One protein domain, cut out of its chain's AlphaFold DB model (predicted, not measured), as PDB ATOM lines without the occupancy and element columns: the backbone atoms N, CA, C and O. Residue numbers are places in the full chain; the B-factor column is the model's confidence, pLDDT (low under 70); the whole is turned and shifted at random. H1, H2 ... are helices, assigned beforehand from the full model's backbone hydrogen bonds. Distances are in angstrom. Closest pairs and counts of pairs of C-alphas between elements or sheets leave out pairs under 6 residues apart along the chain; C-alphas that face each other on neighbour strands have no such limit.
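This is residues 11 to 101 of the 102 residues of an uncharacterized protein of Micrurus surinamensis (UniProt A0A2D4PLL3). The longest helix, H3, and H4 run side by side in opposite directions; H2 crosses H3 and meets H4 at a corner, near the first residues of both H2 and H4, and small H1 sits on H2's far side. Residues 93 to 101, of which 93 to 99 belong to H4, stick out. The 91 printed residues hold four named helices, H1 to H4 in order, and no named strand: all helix, only just compact, close to loose, radius of gyration of the C-alphas 14.5 A, spans 42 by 36 by 29 A.

H3, residues 53 to 73, touches H2, residues 24 to 43, at a steep tilt of 56 degrees, opposite ways; the closest C-alphas, Arg 60 and Val 36, are 5.8 A apart. H3 touches H2 with residues 55 to 63 alone, and H2 touches H3 with residues 33 to 40 alone. H4, residues 81 to 99, touches H2 with residues 81 to 85 alone, the closest C-alphas being Val 84 and Gly 25, 6.1 A. H3 and H4 are close but not clearly touching, at a shallow tilt of 27 degrees. H1, residues 11 to 15, is apart from both. In H1 to H4 every O i to N i+4 pair is within hydrogen-bond range.

H3 spans 30.5 A, H2 28.3 A, H4 27.9 A, H1 4.9 A. C-alpha 11 is at (112.031, 214.670, 272.290), C-alpha 99 at (129.490, 226.608, 294.489).

The printed part has no cut; its three links are short. Residues 76 to 83, 85, 92, 96 and 98 to 101 have pLDDT under 70.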
ATOM      1  N   GLU A  11     112.007 214.238 273.690       81.88
ATOM      2  CA  GLU A  11     112.031 214.670 272.290       81.88
ATOM      3  C   GLU A  11     112.792 215.991 272.115       81.88
ATOM      4  O   GLU A  11     113.504 216.201 271.135       81.88
ATOM      5  N   THR A  12     112.713 216.879 273.103       79.12
ATOM      6  CA  THR A  12     113.419 218.157 273.081       79.12
ATOM      7  C   THR A  12     114.923 217.978 273.299       79.12
ATOM      8  O   THR A  12     115.712 218.551 272.552       79.12
ATOM      9  N   PHE A  13     115.349 217.144 274.251       74.81
ATOM     10  CA  PHE A  13     116.778 216.975 274.561       74.81
ATOM     11  C   PHE A  13     117.466 215.936 273.661       74.81
ATOM     12  O   PHE A  13     118.580 216.162 273.187       74.81
ATOM     13  N   LEU A  14     116.790 214.831 273.350       73.06
ATOM     14  CA  LEU A  14     117.320 213.722 272.549       73.06
ATOM     15  C   LEU A  14     117.171 213.955 271.047       73.06
ATOM     16  O   LEU A  14     118.110 213.679 270.307       73.06
ATOM     17  N   LEU A  15     116.037 214.513 270.601       77.94
ATOM     18  CA  LEU A  15     115.751 214.704 269.170       77.94
ATOM     19  C   LEU A  15     115.897 216.163 268.721       77.94
ATOM     20  O   LEU A  15     116.222 216.427 267.571       77.94
ATOM     21  N   GLY A  16     115.815 217.127 269.643       75.44
ATOM     22  CA  GLY A  16     115.973 218.554 269.329       75.44
ATOM     23  C   GLY A  16     114.659 219.164 268.860       75.44
ATOM     24  O   GLY A  16     114.642 220.258 268.307       75.44
ATOM     25  N   ILE A  17     113.558 218.448 269.093       84.19
ATOM     26  CA  ILE A  17     112.207 218.868 268.755       84.19
ATOM     27  C   ILE A  17     111.767 219.852 269.838       84.19
ATOM     28  O   ILE A  17     111.274 219.484 270.911       84.19
ATOM     29  N   ILE A  18     112.034 221.127 269.579       82.50
ATOM     30  CA  ILE A  18     111.664 222.232 270.457       82.50
ATOM     31  C   ILE A  18     110.308 222.760 270.003       82.50
ATOM     32  O   ILE A  18     110.065 222.975 268.822       82.50
ATOM     33  N   ASN A  19     109.405 222.944 270.959       77.94
ATOM     34  CA  ASN A  19     108.060 223.427 270.677       77.94
ATOM     35  C   ASN A  19     108.058 224.948 270.493       77.94
ATOM     36  O   ASN A  19     108.681 225.674 271.266       77.94
ATOM     37  N   GLU A  20     107.305 225.411 269.500       76.25
ATOM     38  CA  GLU A  20     107.192 226.821 269.111       76.25
ATOM     39  C   GLU A  20     106.573 227.721 270.195       76.25
ATOM     40  O   GLU A  20     106.623 228.942 270.088       76.25
ATOM     41  N   LYS A  21     106.051 227.146 271.290       83.62
ATOM     42  CA  LYS A  21     105.571 227.888 272.468       83.62
ATOM     43  C   LYS A  21     106.650 228.728 273.160       83.62
ATOM     44  O   LYS A  21     106.323 229.576 273.990       83.62
ATOM     45  N   TYR A  22     107.928 228.467 272.890       81.25
ATOM     46  CA  TYR A  22     109.041 229.245 273.428       81.25
ATOM     47  C   TYR A  22     109.404 230.397 272.483       81.25
ATOM     48  O   TYR A  22     109.326 230.271 271.268       81.25
ATOM     49  N   ASN A  23     109.845 231.532 273.030       83.25
ATOM     50  CA  ASN A  23     110.310 232.638 272.190       83.25
ATOM     51  C   ASN A  23     111.605 232.263 271.437       83.25
ATOM     52  O   ASN A  23     112.342 231.368 271.860       83.25
ATOM     53  N   LYS A  24     111.912 232.994 270.356       80.88
ATOM     54  CA  LYS A  24     113.080 232.736 269.493       80.88
ATOM     55  C   LYS A  24     114.401 232.653 270.262       80.88
ATOM     56  O   LYS A  24     115.179 231.739 270.014       80.88
ATOM     57  N   GLY A  25     114.634 233.546 271.227       78.69
ATOM     58  CA  GLY A  25     115.854 233.537 272.041       78.69
ATOM     59  C   GLY A  25     115.974 232.296 272.934       78.69
ATOM     60  O   GLY A  25     117.051 231.716 273.050       78.69
ATOM     61  N   THR A  26     114.866 231.842 273.525       79.31
ATOM     62  CA  THR A  26     114.817 230.604 274.314       79.31
ATOM     63  C   THR A  26     115.032 229.381 273.425       79.31
ATOM     64  O   THR A  26     115.831 228.520 273.783       79.31
ATOM     65  N   ILE A  27     114.374 229.311 272.261       82.62
ATOM     66  CA  ILE A  27     114.577 228.223 271.288       82.62
ATOM     67  C   ILE A  27     116.048 228.163 270.876       82.62
ATOM     68  O   ILE A  27     116.654 227.099 270.944       82.62
ATOM     69  N   TYR A  28     116.639 229.305 270.527       81.19
ATOM     70  CA  TYR A  28     118.044 229.391 270.142       81.19
ATOM     71  C   TYR A  28     118.981 228.882 271.245       81.19
ATOM     72  O   TYR A  28     119.811 228.009 270.999       81.19
ATOM     73  N   LEU A  29     118.784 229.331 272.489       79.00
ATOM     74  CA  LEU A  29     119.568 228.851 273.628       79.00
ATOM     75  C   LEU A  29     119.437 227.331 273.817       79.00
ATOM     76  O   LEU A  29     120.429 226.650 274.075       79.00
ATOM     77  N   MET A  30     118.222 226.793 273.692       81.56
ATOM     78  CA  MET A  30     117.970 225.357 273.819       81.56
ATOM     79  C   MET A  30     118.679 224.566 272.717       81.56
ATOM     80  O   MET A  30     119.325 223.566 273.032       81.56
ATOM     81  N   ILE A  31     118.628 225.026 271.461       82.00
ATOM     82  CA  ILE A  31     119.337 224.402 270.334       82.00
ATOM     83  C   ILE A  31     120.836 224.354 270.616       82.00
ATOM     84  O   ILE A  31     121.432 223.280 270.523       82.00
ATOM     85  N   HIS A  32     121.450 225.472 271.004       78.88
ATOM     86  CA  HIS A  32     122.892 225.518 271.258       78.88
ATOM     87  C   HIS A  32     123.298 224.628 272.425       78.88
ATOM     88  O   HIS A  32     124.258 223.868 272.315       78.88
ATOM     89  N   ILE A  33     122.543 224.651 273.526       79.62
ATOM     90  CA  ILE A  33     122.806 223.784 274.680       79.62
ATOM     91  C   ILE A  33     122.745 222.309 274.276       79.62
ATOM     92  O   ILE A  33     123.681 221.561 274.561       79.62
ATOM     93  N   VAL A  34     121.667 221.896 273.610       82.81
ATOM     94  CA  VAL A  34     121.462 220.505 273.191       82.81
ATOM     95  C   VAL A  34     122.530 220.077 272.185       82.81
ATOM     96  O   VAL A  34     123.080 218.984 272.309       82.81
ATOM     97  N   THR A  35     122.887 220.948 271.240       82.94
ATOM     98  CA  THR A  35     123.930 220.688 270.237       82.94
ATOM     99  C   THR A  35     125.279 220.422 270.895       82.94
ATOM    100  O   THR A  35     125.923 219.420 270.593       82.94
ATOM    101  N   VAL A  36     125.689 221.269 271.843       81.25
ATOM    102  CA  VAL A  36     126.956 221.086 272.564       81.25
ATOM    103  C   VAL A  36     126.944 219.788 273.368       81.25
ATOM    104  O   VAL A  36     127.915 219.037 273.315       81.25
ATOM    105  N   VAL A  37     125.860 219.505 274.100       81.56
ATOM    106  CA  VAL A  37     125.741 218.268 274.888       81.56
ATOM    107  C   VAL A  37     125.878 217.048 273.979       81.56
ATOM    108  O   VAL A  37     126.699 216.178 274.257       81.56
ATOM    109  N   ARG A  38     125.156 217.010 272.851       82.31
ATOM    110  CA  ARG A  38     125.265 215.918 271.871       82.31
ATOM    111  C   ARG A  38     126.670 215.766 271.327       82.31
ATOM    112  O   ARG A  38     127.146 214.645 271.217       82.31
ATOM    113  N   LEU A  39     127.341 216.871 271.017       83.69
ATOM    114  CA  LEU A  39     128.709 216.846 270.513       83.69
ATOM    115  C   LEU A  39     129.681 216.273 271.553       83.69
ATOM    116  O   LEU A  39     130.529 215.459 271.202       83.69
ATOM    117  N   VAL A  40     129.539 216.638 272.831       82.56
ATOM    118  CA  VAL A  40     130.371 216.073 273.905       82.56
ATOM    119  C   VAL A  40     130.126 214.573 274.057       82.56
ATOM    120  O   VAL A  40     131.090 213.818 274.134       82.56
ATOM    121  N   TYR A  41     128.868 214.133 274.063       81.31
ATOM    122  CA  TYR A  41     128.538 212.708 274.142       81.31
ATOM    123  C   TYR A  41     129.037 211.935 272.919       81.31
ATOM    124  O   TYR A  41     129.682 210.905 273.070       81.31
ATOM    125  N   ALA A  42     128.820 212.458 271.712       84.38
ATOM    126  CA  ALA A  42     129.294 211.842 270.477       84.38
ATOM    127  C   ALA A  42     130.824 211.767 270.415       84.38
ATOM    128  O   ALA A  42     131.360 210.818 269.864       84.38
ATOM    129  N   GLN A  43     131.549 212.728 270.988       82.38
ATOM    130  CA  GLN A  43     133.014 212.671 271.056       82.38
ATOM    131  C   GLN A  43     133.527 211.682 272.104       82.38
ATOM    132  O   GLN A  43     134.613 211.137 271.938       82.38
ATOM    133  N   ASN A  44     132.739 211.422 273.144       82.75
ATOM    134  CA  ASN A  44     133.049 210.464 274.200       82.75
ATOM    135  C   ASN A  44     132.356 209.110 273.998       82.75
ATOM    136  O   ASN A  44     132.360 208.294 274.904       82.75
ATOM    137  N   TRP A  45     131.782 208.839 272.821       82.88
ATOM    138  CA  TRP A  45     130.956 207.648 272.576       82.88
ATOM    139  C   TRP A  45     131.671 206.302 272.785       82.88
ATOM    140  O   TRP A  45     131.009 205.276 272.889       82.88
ATOM    141  N   LYS A  46     133.010 206.306 272.802       83.94
ATOM    142  CA  LYS A  46     133.858 205.132 273.076       83.94
ATOM    143  C   LYS A  46     134.291 205.011 274.537       83.94
ATOM    144  O   LYS A  46     134.879 203.998 274.893       83.94
ATOM    145  N   ASN A  47     134.063 206.042 275.344       83.25
ATOM    146  CA  ASN A  47     134.323 205.998 276.774       83.25
ATOM    147  C   ASN A  47     133.099 205.375 277.448       83.25
ATOM    148  O   ASN A  47     131.969 205.758 277.153       83.25
ATOM    149  N   GLU A  48     133.323 204.409 278.337       74.00
ATOM    150  CA  GLU A  48     132.242 203.787 279.115       74.00
ATOM    151  C   GLU A  48     131.644 204.774 280.132       74.00
ATOM    152  O   GLU A  48     130.473 204.670 280.501       74.00
ATOM    153  N   ASP A  49     132.430 205.780 280.521       78.69
ATOM    154  CA  ASP A  49     132.024 206.815 281.457       78.69
ATOM    155  C   ASP A  49     131.243 207.949 280.789       78.69
ATOM    156  O   ASP A  49     131.572 208.459 279.712       78.69
ATOM    157  N   THR A  50     130.219 208.415 281.502       75.00
ATOM    158  CA  THR A  50     129.473 209.611 281.112       75.00
ATOM    159  C   THR A  50     130.369 210.850 281.240       75.00
ATOM    160  O   THR A  50     131.007 211.023 282.283       75.00
ATOM    161  N   PRO A  51     130.397 211.757 280.240       73.06
ATOM    162  CA  PRO A  51     131.206 212.968 280.312       73.06
ATOM    163  C   PRO A  51     130.882 213.787 281.561       73.06
ATOM    164  O   PRO A  51     129.714 214.060 281.853       73.06
ATOM    165  N   VAL A  52     131.918 214.225 282.277       79.88
ATOM    166  CA  VAL A  52     131.747 215.014 283.501       79.88
ATOM    167  C   VAL A  52     131.107 216.359 283.149       79.88
ATOM    168  O   VAL A  52     131.487 217.006 282.172       79.88
ATOM    169  N   GLU A  53     130.168 216.837 283.969       73.06
ATOM    170  CA  GLU A  53     129.429 218.087 283.729       73.06
ATOM    171  C   GLU A  53     130.352 219.286 283.430       73.06
ATOM    172  O   GLU A  53     130.076 220.098 282.543       73.06
ATOM    173  N   ARG A  54     131.515 219.356 284.093       72.31
ATOM    174  CA  ARG A  54     132.538 220.382 283.833       72.31
ATOM    175  C   ARG A  54     133.068 220.370 282.399       72.31
ATOM    176  O   ARG A  54     133.328 221.439 281.849       72.31
ATOM    177  N   GLU A  55     133.222 219.203 281.780       74.06
ATOM    178  CA  GLU A  55     133.662 219.105 280.386       74.06
ATOM    179  C   GLU A  55     132.591 219.618 279.429       74.06
ATOM    180  O   GLU A  55     132.903 220.361 278.498       74.06
ATOM    181  N   ILE A  56     131.325 219.295 279.704       75.00
ATOM    182  CA  ILE A  56     130.172 219.790 278.947       75.00
ATOM    183  C   ILE A  56     130.096 221.319 279.040       75.00
ATOM    184  O   ILE A  56     129.944 221.996 278.020       75.00
ATOM    185  N   ILE A  57     130.257 221.885 280.241       74.44
ATOM    186  CA  ILE A  57     130.279 223.339 280.460       74.44
ATOM    187  C   ILE A  57     131.446 223.985 279.704       74.44
ATOM    188  O   ILE A  57     131.253 224.998 279.030       74.44
ATOM    189  N   ARG A  58     132.649 223.399 279.765       76.12
ATOM    190  CA  ARG A  58     133.830 223.926 279.062       76.12
ATOM    191  C   ARG A  58     133.628 223.920 277.549       76.12
ATOM    192  O   ARG A  58     133.904 224.925 276.900       76.12
ATOM    193  N   LYS A  59     133.090 222.832 276.991       77.00
ATOM    194  CA  LYS A  59     132.751 222.751 275.564       77.00
ATOM    195  C   LYS A  59     131.704 223.790 275.175       77.00
ATOM    196  O   LYS A  59     131.840 224.430 274.138       77.00
ATOM    197  N   ARG A  60     130.698 224.004 276.032       75.00
ATOM    198  CA  ARG A  60     129.656 225.017 275.815       75.00
ATOM    199  C   ARG A  60     130.243 226.413 275.707       75.00
ATOM    200  O   ARG A  60     129.862 227.146 274.807       75.00
ATOM    201  N   LEU A  61     131.171 226.759 276.597       77.19
ATOM    202  CA  LEU A  61     131.856 228.050 276.578       77.19
ATOM    203  C   LEU A  61     132.662 228.255 275.292       77.19
ATOM    204  O   LEU A  61     132.579 229.319 274.693       77.19
ATOM    205  N   VAL A  62     133.383 227.227 274.837       79.12
ATOM    206  CA  VAL A  62     134.132 227.296 273.572       79.12
ATOM    207  C   VAL A  62     133.186 227.500 272.390       79.12
ATOM    208  O   VAL A  62     133.419 228.379 271.569       79.12
ATOM    209  N   CYS A  63     132.092 226.740 272.306       77.69
ATOM    210  CA  CYS A  63     131.118 226.900 271.225       77.69
ATOM    211  C   CYS A  63     130.416 228.265 271.257       77.69
ATOM    212  O   CYS A  63     130.188 228.839 270.198       77.69
ATOM    213  N   ALA A  64     130.108 228.790 272.446       78.50
ATOM    214  CA  ALA A  64     129.535 230.124 272.612       78.50
ATOM    215  C   ALA A  64     130.476 231.218 272.093       78.50
ATOM    216  O   ALA A  64     130.043 232.123 271.388       78.50
ATOM    217  N   GLU A  65     131.769 231.108 272.398       79.94
ATOM    218  CA  GLU A  65     132.774 232.060 271.926       79.94
ATOM    219  C   GLU A  65     132.989 231.967 270.410       79.94
ATOM    220  O   GLU A  65     133.050 232.987 269.729       79.94
ATOM    221  N   MET A  66     133.026 230.755 269.852       82.75
ATOM    222  CA  MET A  66     133.144 230.565 268.401       82.75
ATOM    223  C   MET A  66     131.934 231.117 267.639       82.75
ATOM    224  O   MET A  66     132.091 231.692 266.561       82.75
ATOM    225  N   ASP A  67     130.729 230.957 268.187       78.38
ATOM    226  CA  ASP A  67     129.497 231.502 267.616       78.38
ATOM    227  C   ASP A  67     129.490 233.039 267.676       78.38
ATOM    228  O   ASP A  67     129.233 233.687 266.661       78.38
ATOM    229  N   ARG A  68     129.912 233.619 268.809       80.56
ATOM    230  CA  ARG A  68     130.124 235.065 268.978       80.56
ATOM    231  C   ARG A  68     131.073 235.628 267.916       80.56
ATOM    232  O   ARG A  68     130.687 236.533 267.181       80.56
ATOM    233  N   LEU A  69     132.264 235.042 267.773       80.94
ATOM    234  CA  LEU A  69     133.254 235.444 266.763       80.94
ATOM    235  C   LEU A  69     132.711 235.296 265.333       80.94
ATOM    236  O   LEU A  69     132.944 236.145 264.476       80.94
ATOM    237  N   THR A  70     131.942 234.236 265.066       81.94
ATOM    238  CA  THR A  70     131.304 234.019 263.756       81.94
ATOM    239  C   THR A  70     130.275 235.106 263.439       81.94
ATOM    240  O   THR A  70     130.143 235.506 262.281       81.94
ATOM    241  N   LEU A  71     129.525 235.576 264.439       78.06
ATOM    242  CA  LEU A  71     128.554 236.661 264.284       78.06
ATOM    243  C   LEU A  71     129.235 238.021 264.091       78.06
ATOM    244  O   LEU A  71     128.767 238.799 263.261       78.06
ATOM    245  N   GLU A  72     130.345 238.277 264.791       80.44
ATOM    246  CA  GLU A  72     131.179 239.472 264.592       80.44
ATOM    247  C   GLU A  72     131.728 239.538 263.163       80.44
ATOM    248  O   GLU A  72     131.557 240.548 262.490       80.44
ATOM    249  N   ILE A  73     132.288 238.437 262.647       83.50
ATOM    250  CA  ILE A  73     132.790 238.365 261.260       83.50
ATOM    251  C   ILE A  73     131.680 238.641 260.234       83.50
ATOM    252  O   ILE A  73     131.938 239.169 259.155       83.50
ATOM    253  N   LYS A  74     130.434 238.278 260.552       80.94
ATOM    254  CA  LYS A  74     129.271 238.478 259.675       80.94
ATOM    255  C   LYS A  74     128.657 239.877 259.773       80.94
ATOM    256  O   LYS A  74     127.603 240.073 259.171       80.94
ATOM    257  N   ASP A  75     129.258 240.792 260.539       74.25
ATOM    258  CA  ASP A  75     128.718 242.124 260.856       74.25
ATOM    259  C   ASP A  75     127.284 242.061 261.425       74.25
ATOM    260  O   ASP A  75     126.412 242.885 261.165       74.25
ATOM    261  N   LYS A  76     127.005 240.993 262.187       68.50
ATOM    262  CA  LYS A  76     125.726 240.737 262.879       68.50
ATOM    263  C   LYS A  76     125.893 240.785 264.399       68.50
ATOM    264  O   LYS A  76     125.071 240.226 265.131       68.50
ATOM    265  N   GLY A  77     126.961 241.437 264.861       57.31
ATOM    266  CA  GLY A  77     127.379 241.510 266.263       57.31
ATOM    267  C   GLY A  77     126.375 242.194 267.197       57.31
ATOM    268  O   GLY A  77     126.415 241.961 268.393       57.31
ATOM    269  N   GLU A  78     125.420 242.962 266.668       57.81
ATOM    270  CA  GLU A  78     124.382 243.650 267.459       57.81
ATOM    271  C   GLU A  78     122.981 243.025 267.308       57.81
ATOM    272  O   GLU A  78     121.957 243.683 267.477       57.81
ATOM    273  N   THR A  79     122.894 241.743 266.953       63.50
ATOM    274  CA  THR A  79     121.598 241.048 266.840       63.50
ATOM    275  C   THR A  79     121.101 240.519 268.194       63.50
ATOM    276  O   THR A  79     121.895 240.278 269.103       63.50
ATOM    277  N   GLU A  80     119.786 240.247 268.316       58.88
ATOM    278  CA  GLU A  80     119.114 239.640 269.497       58.88
ATOM    279  C   GLU A  80     119.827 238.389 270.071       58.88
ATOM    280  O   GLU A  80     119.566 237.969 271.200       58.88
ATOM    281  N   TYR A  81     120.738 237.784 269.306       57.81
ATOM    282  CA  TYR A  81     121.565 236.647 269.693       57.81
ATOM    283  C   TYR A  81     122.638 236.980 270.749       57.81
ATOM    284  O   TYR A  81     122.927 236.132 271.598       57.81
ATOM    285  N   TYR A  82     123.171 238.208 270.791       62.09
ATOM    286  CA  TYR A  82     124.139 238.629 271.823       62.09
ATOM    287  C   TYR A  82     123.524 238.663 273.231       62.09
ATOM    288  O   TYR A  82     124.158 238.282 274.224       62.09
ATOM    289  N   ASP A  83     122.247 239.038 273.322       69.44
ATOM    290  CA  ASP A  83     121.494 239.047 274.577       69.44
ATOM    291  C   ASP A  83     121.304 237.640 275.149       69.44
ATOM    292  O   ASP A  83     121.256 237.448 276.370       69.44
ATOM    293  N   VAL A  84     121.195 236.633 274.278       70.00
ATOM    294  CA  VAL A  84     121.029 235.235 274.684       70.00
ATOM    295  C   VAL A  84     122.308 234.711 275.337       70.00
ATOM    296  O   VAL A  84     122.250 234.124 276.424       70.00
ATOM    297  N   TRP A  85     123.467 234.993 274.741       69.56
ATOM    298  CA  TRP A  85     124.760 234.613 275.309       69.56
ATOM    299  C   TRP A  85     125.057 235.339 276.618       69.56
ATOM    300  O   TRP A  85     125.460 234.705 277.596       69.56
ATOM    301  N   SER A  86     124.751 236.633 276.693       70.38
ATOM    302  CA  SER A  86     124.891 237.427 277.918       70.38
ATOM    303  C   SER A  86     124.085 236.842 279.085       70.38
ATOM    304  O   SER A  86     124.606 236.692 280.193       70.38
ATOM    305  N   LYS A  87     122.839 236.411 278.841       73.31
ATOM    306  CA  LYS A  87     122.004 235.730 279.851       73.31
ATOM    307  C   LYS A  87     122.605 234.394 280.297       73.31
ATOM    308  O   LYS A  87     122.537 234.064 281.484       73.31
ATOM    309  N   MET A  88     123.223 233.639 279.385       71.50
ATOM    310  CA  MET A  88     123.915 232.392 279.721       71.50
ATOM    311  C   MET A  88     125.158 232.642 280.584       71.50
ATOM    312  O   MET A  88     125.341 231.965 281.597       71.50
ATOM    313  N   TYR A  89     125.991 233.624 280.229       70.69
ATOM    314  CA  TYR A  89     127.179 233.981 281.006       70.69
ATOM    315  C   TYR A  89     126.814 234.446 282.419       70.69
ATOM    316  O   TYR A  89     127.420 233.991 283.391       70.69
ATOM    317  N   GLN A  90     125.763 235.261 282.557       77.88
ATOM    318  CA  GLN A  90     125.232 235.661 283.863       77.88
ATOM    319  C   GLN A  90     124.739 234.462 284.689       77.88
ATOM    320  O   GLN A  90     124.951 234.414 285.901       77.88
ATOM    321  N   TRP A  91     124.094 233.473 284.060       72.06
ATOM    322  CA  TRP A  91     123.677 232.245 284.742       72.06
ATOM    323  C   TRP A  91     124.876 231.406 285.210       72.06
ATOM    324  O   TRP A  91     124.903 230.984 286.365       72.06
ATOM    325  N   LEU A  92     125.896 231.232 284.363       68.81
ATOM    326  CA  LEU A  92     127.124 230.514 284.722       68.81
ATOM    327  C   LEU A  92     127.885 231.194 285.865       68.81
ATOM    328  O   LEU A  92     128.408 230.509 286.743       68.81
ATOM    329  N   ALA A  93     127.935 232.528 285.877       76.38
ATOM    330  CA  ALA A  93     128.542 233.289 286.967       76.38
ATOM    331  C   ALA A  93     127.819 233.032 288.301       76.38
ATOM    332  O   ALA A  93     128.464 232.754 289.310       76.38
ATOM    333  N   ARG A  94     126.479 233.013 288.289       75.62
ATOM    334  CA  ARG A  94     125.661 232.718 289.481       75.62
ATOM    335  C   ARG A  94     125.843 231.295 290.008       75.62
ATOM    336  O   ARG A  94     125.777 231.095 291.217       75.62
ATOM    337  N   ILE A  95     126.038 230.307 289.131       70.31
ATOM    338  CA  ILE A  95     126.333 228.930 289.559       70.31
ATOM    339  C   ILE A  95     127.686 228.873 290.258       70.31
ATOM    340  O   ILE A  95     127.759 228.375 291.377       70.31
ATOM    341  N   ARG A  96     128.727 229.468 289.660       68.06
ATOM    342  CA  ARG A  96     130.061 229.513 290.275       68.06
ATOM    343  C   ARG A  96     130.059 230.216 291.632       68.06
ATOM    344  O   ARG A  96     130.740 229.772 292.548       68.06
ATOM    345  N   GLU A  97     129.286 231.290 291.791       73.12
ATOM    346  CA  GLU A  97     129.134 231.959 293.090       73.12
ATOM    347  C   GLU A  97     128.426 231.097 294.139       73.12
ATOM    348  O   GLU A  97     128.768 231.189 295.317       73.12
ATOM    349  N   LYS A  98     127.449 230.276 293.736       66.19
ATOM    350  CA  LYS A  98     126.778 229.329 294.636       66.19
ATOM    351  C   LYS A  98     127.715 228.215 295.090       66.19
ATOM    352  O   LYS A  98     127.748 227.930 296.277       66.19
ATOM    353  N   GLU A  99     128.496 227.645 294.176       63.34
ATOM    354  CA  GLU A  99     129.490 226.608 294.489       63.34
ATOM    355  C   GLU A  99     130.624 227.125 295.385       63.34
ATOM    356  O   GLU A  99     131.195 226.364 296.151       63.34
ATOM    357  N   ARG A 100     130.950 228.423 295.324       61.62
ATOM    358  CA  ARG A 100     131.960 229.046 296.199       61.62
ATOM    359  C   ARG A 100     131.469 229.350 297.618       61.62
ATOM    360  O   ARG A 100     132.283 229.730 298.456       61.62
ATOM    361  N   LYS A 101     130.152 229.324 297.839       60.66
ATOM    362  CA  LYS A 101     129.491 229.723 299.093       60.66
ATOM    363  C   LYS A 101     128.827 228.551 299.830       60.66
ATOM    364  O   LYS A 101     128.314 228.781 300.923       60.66
TER     365      LYS A 101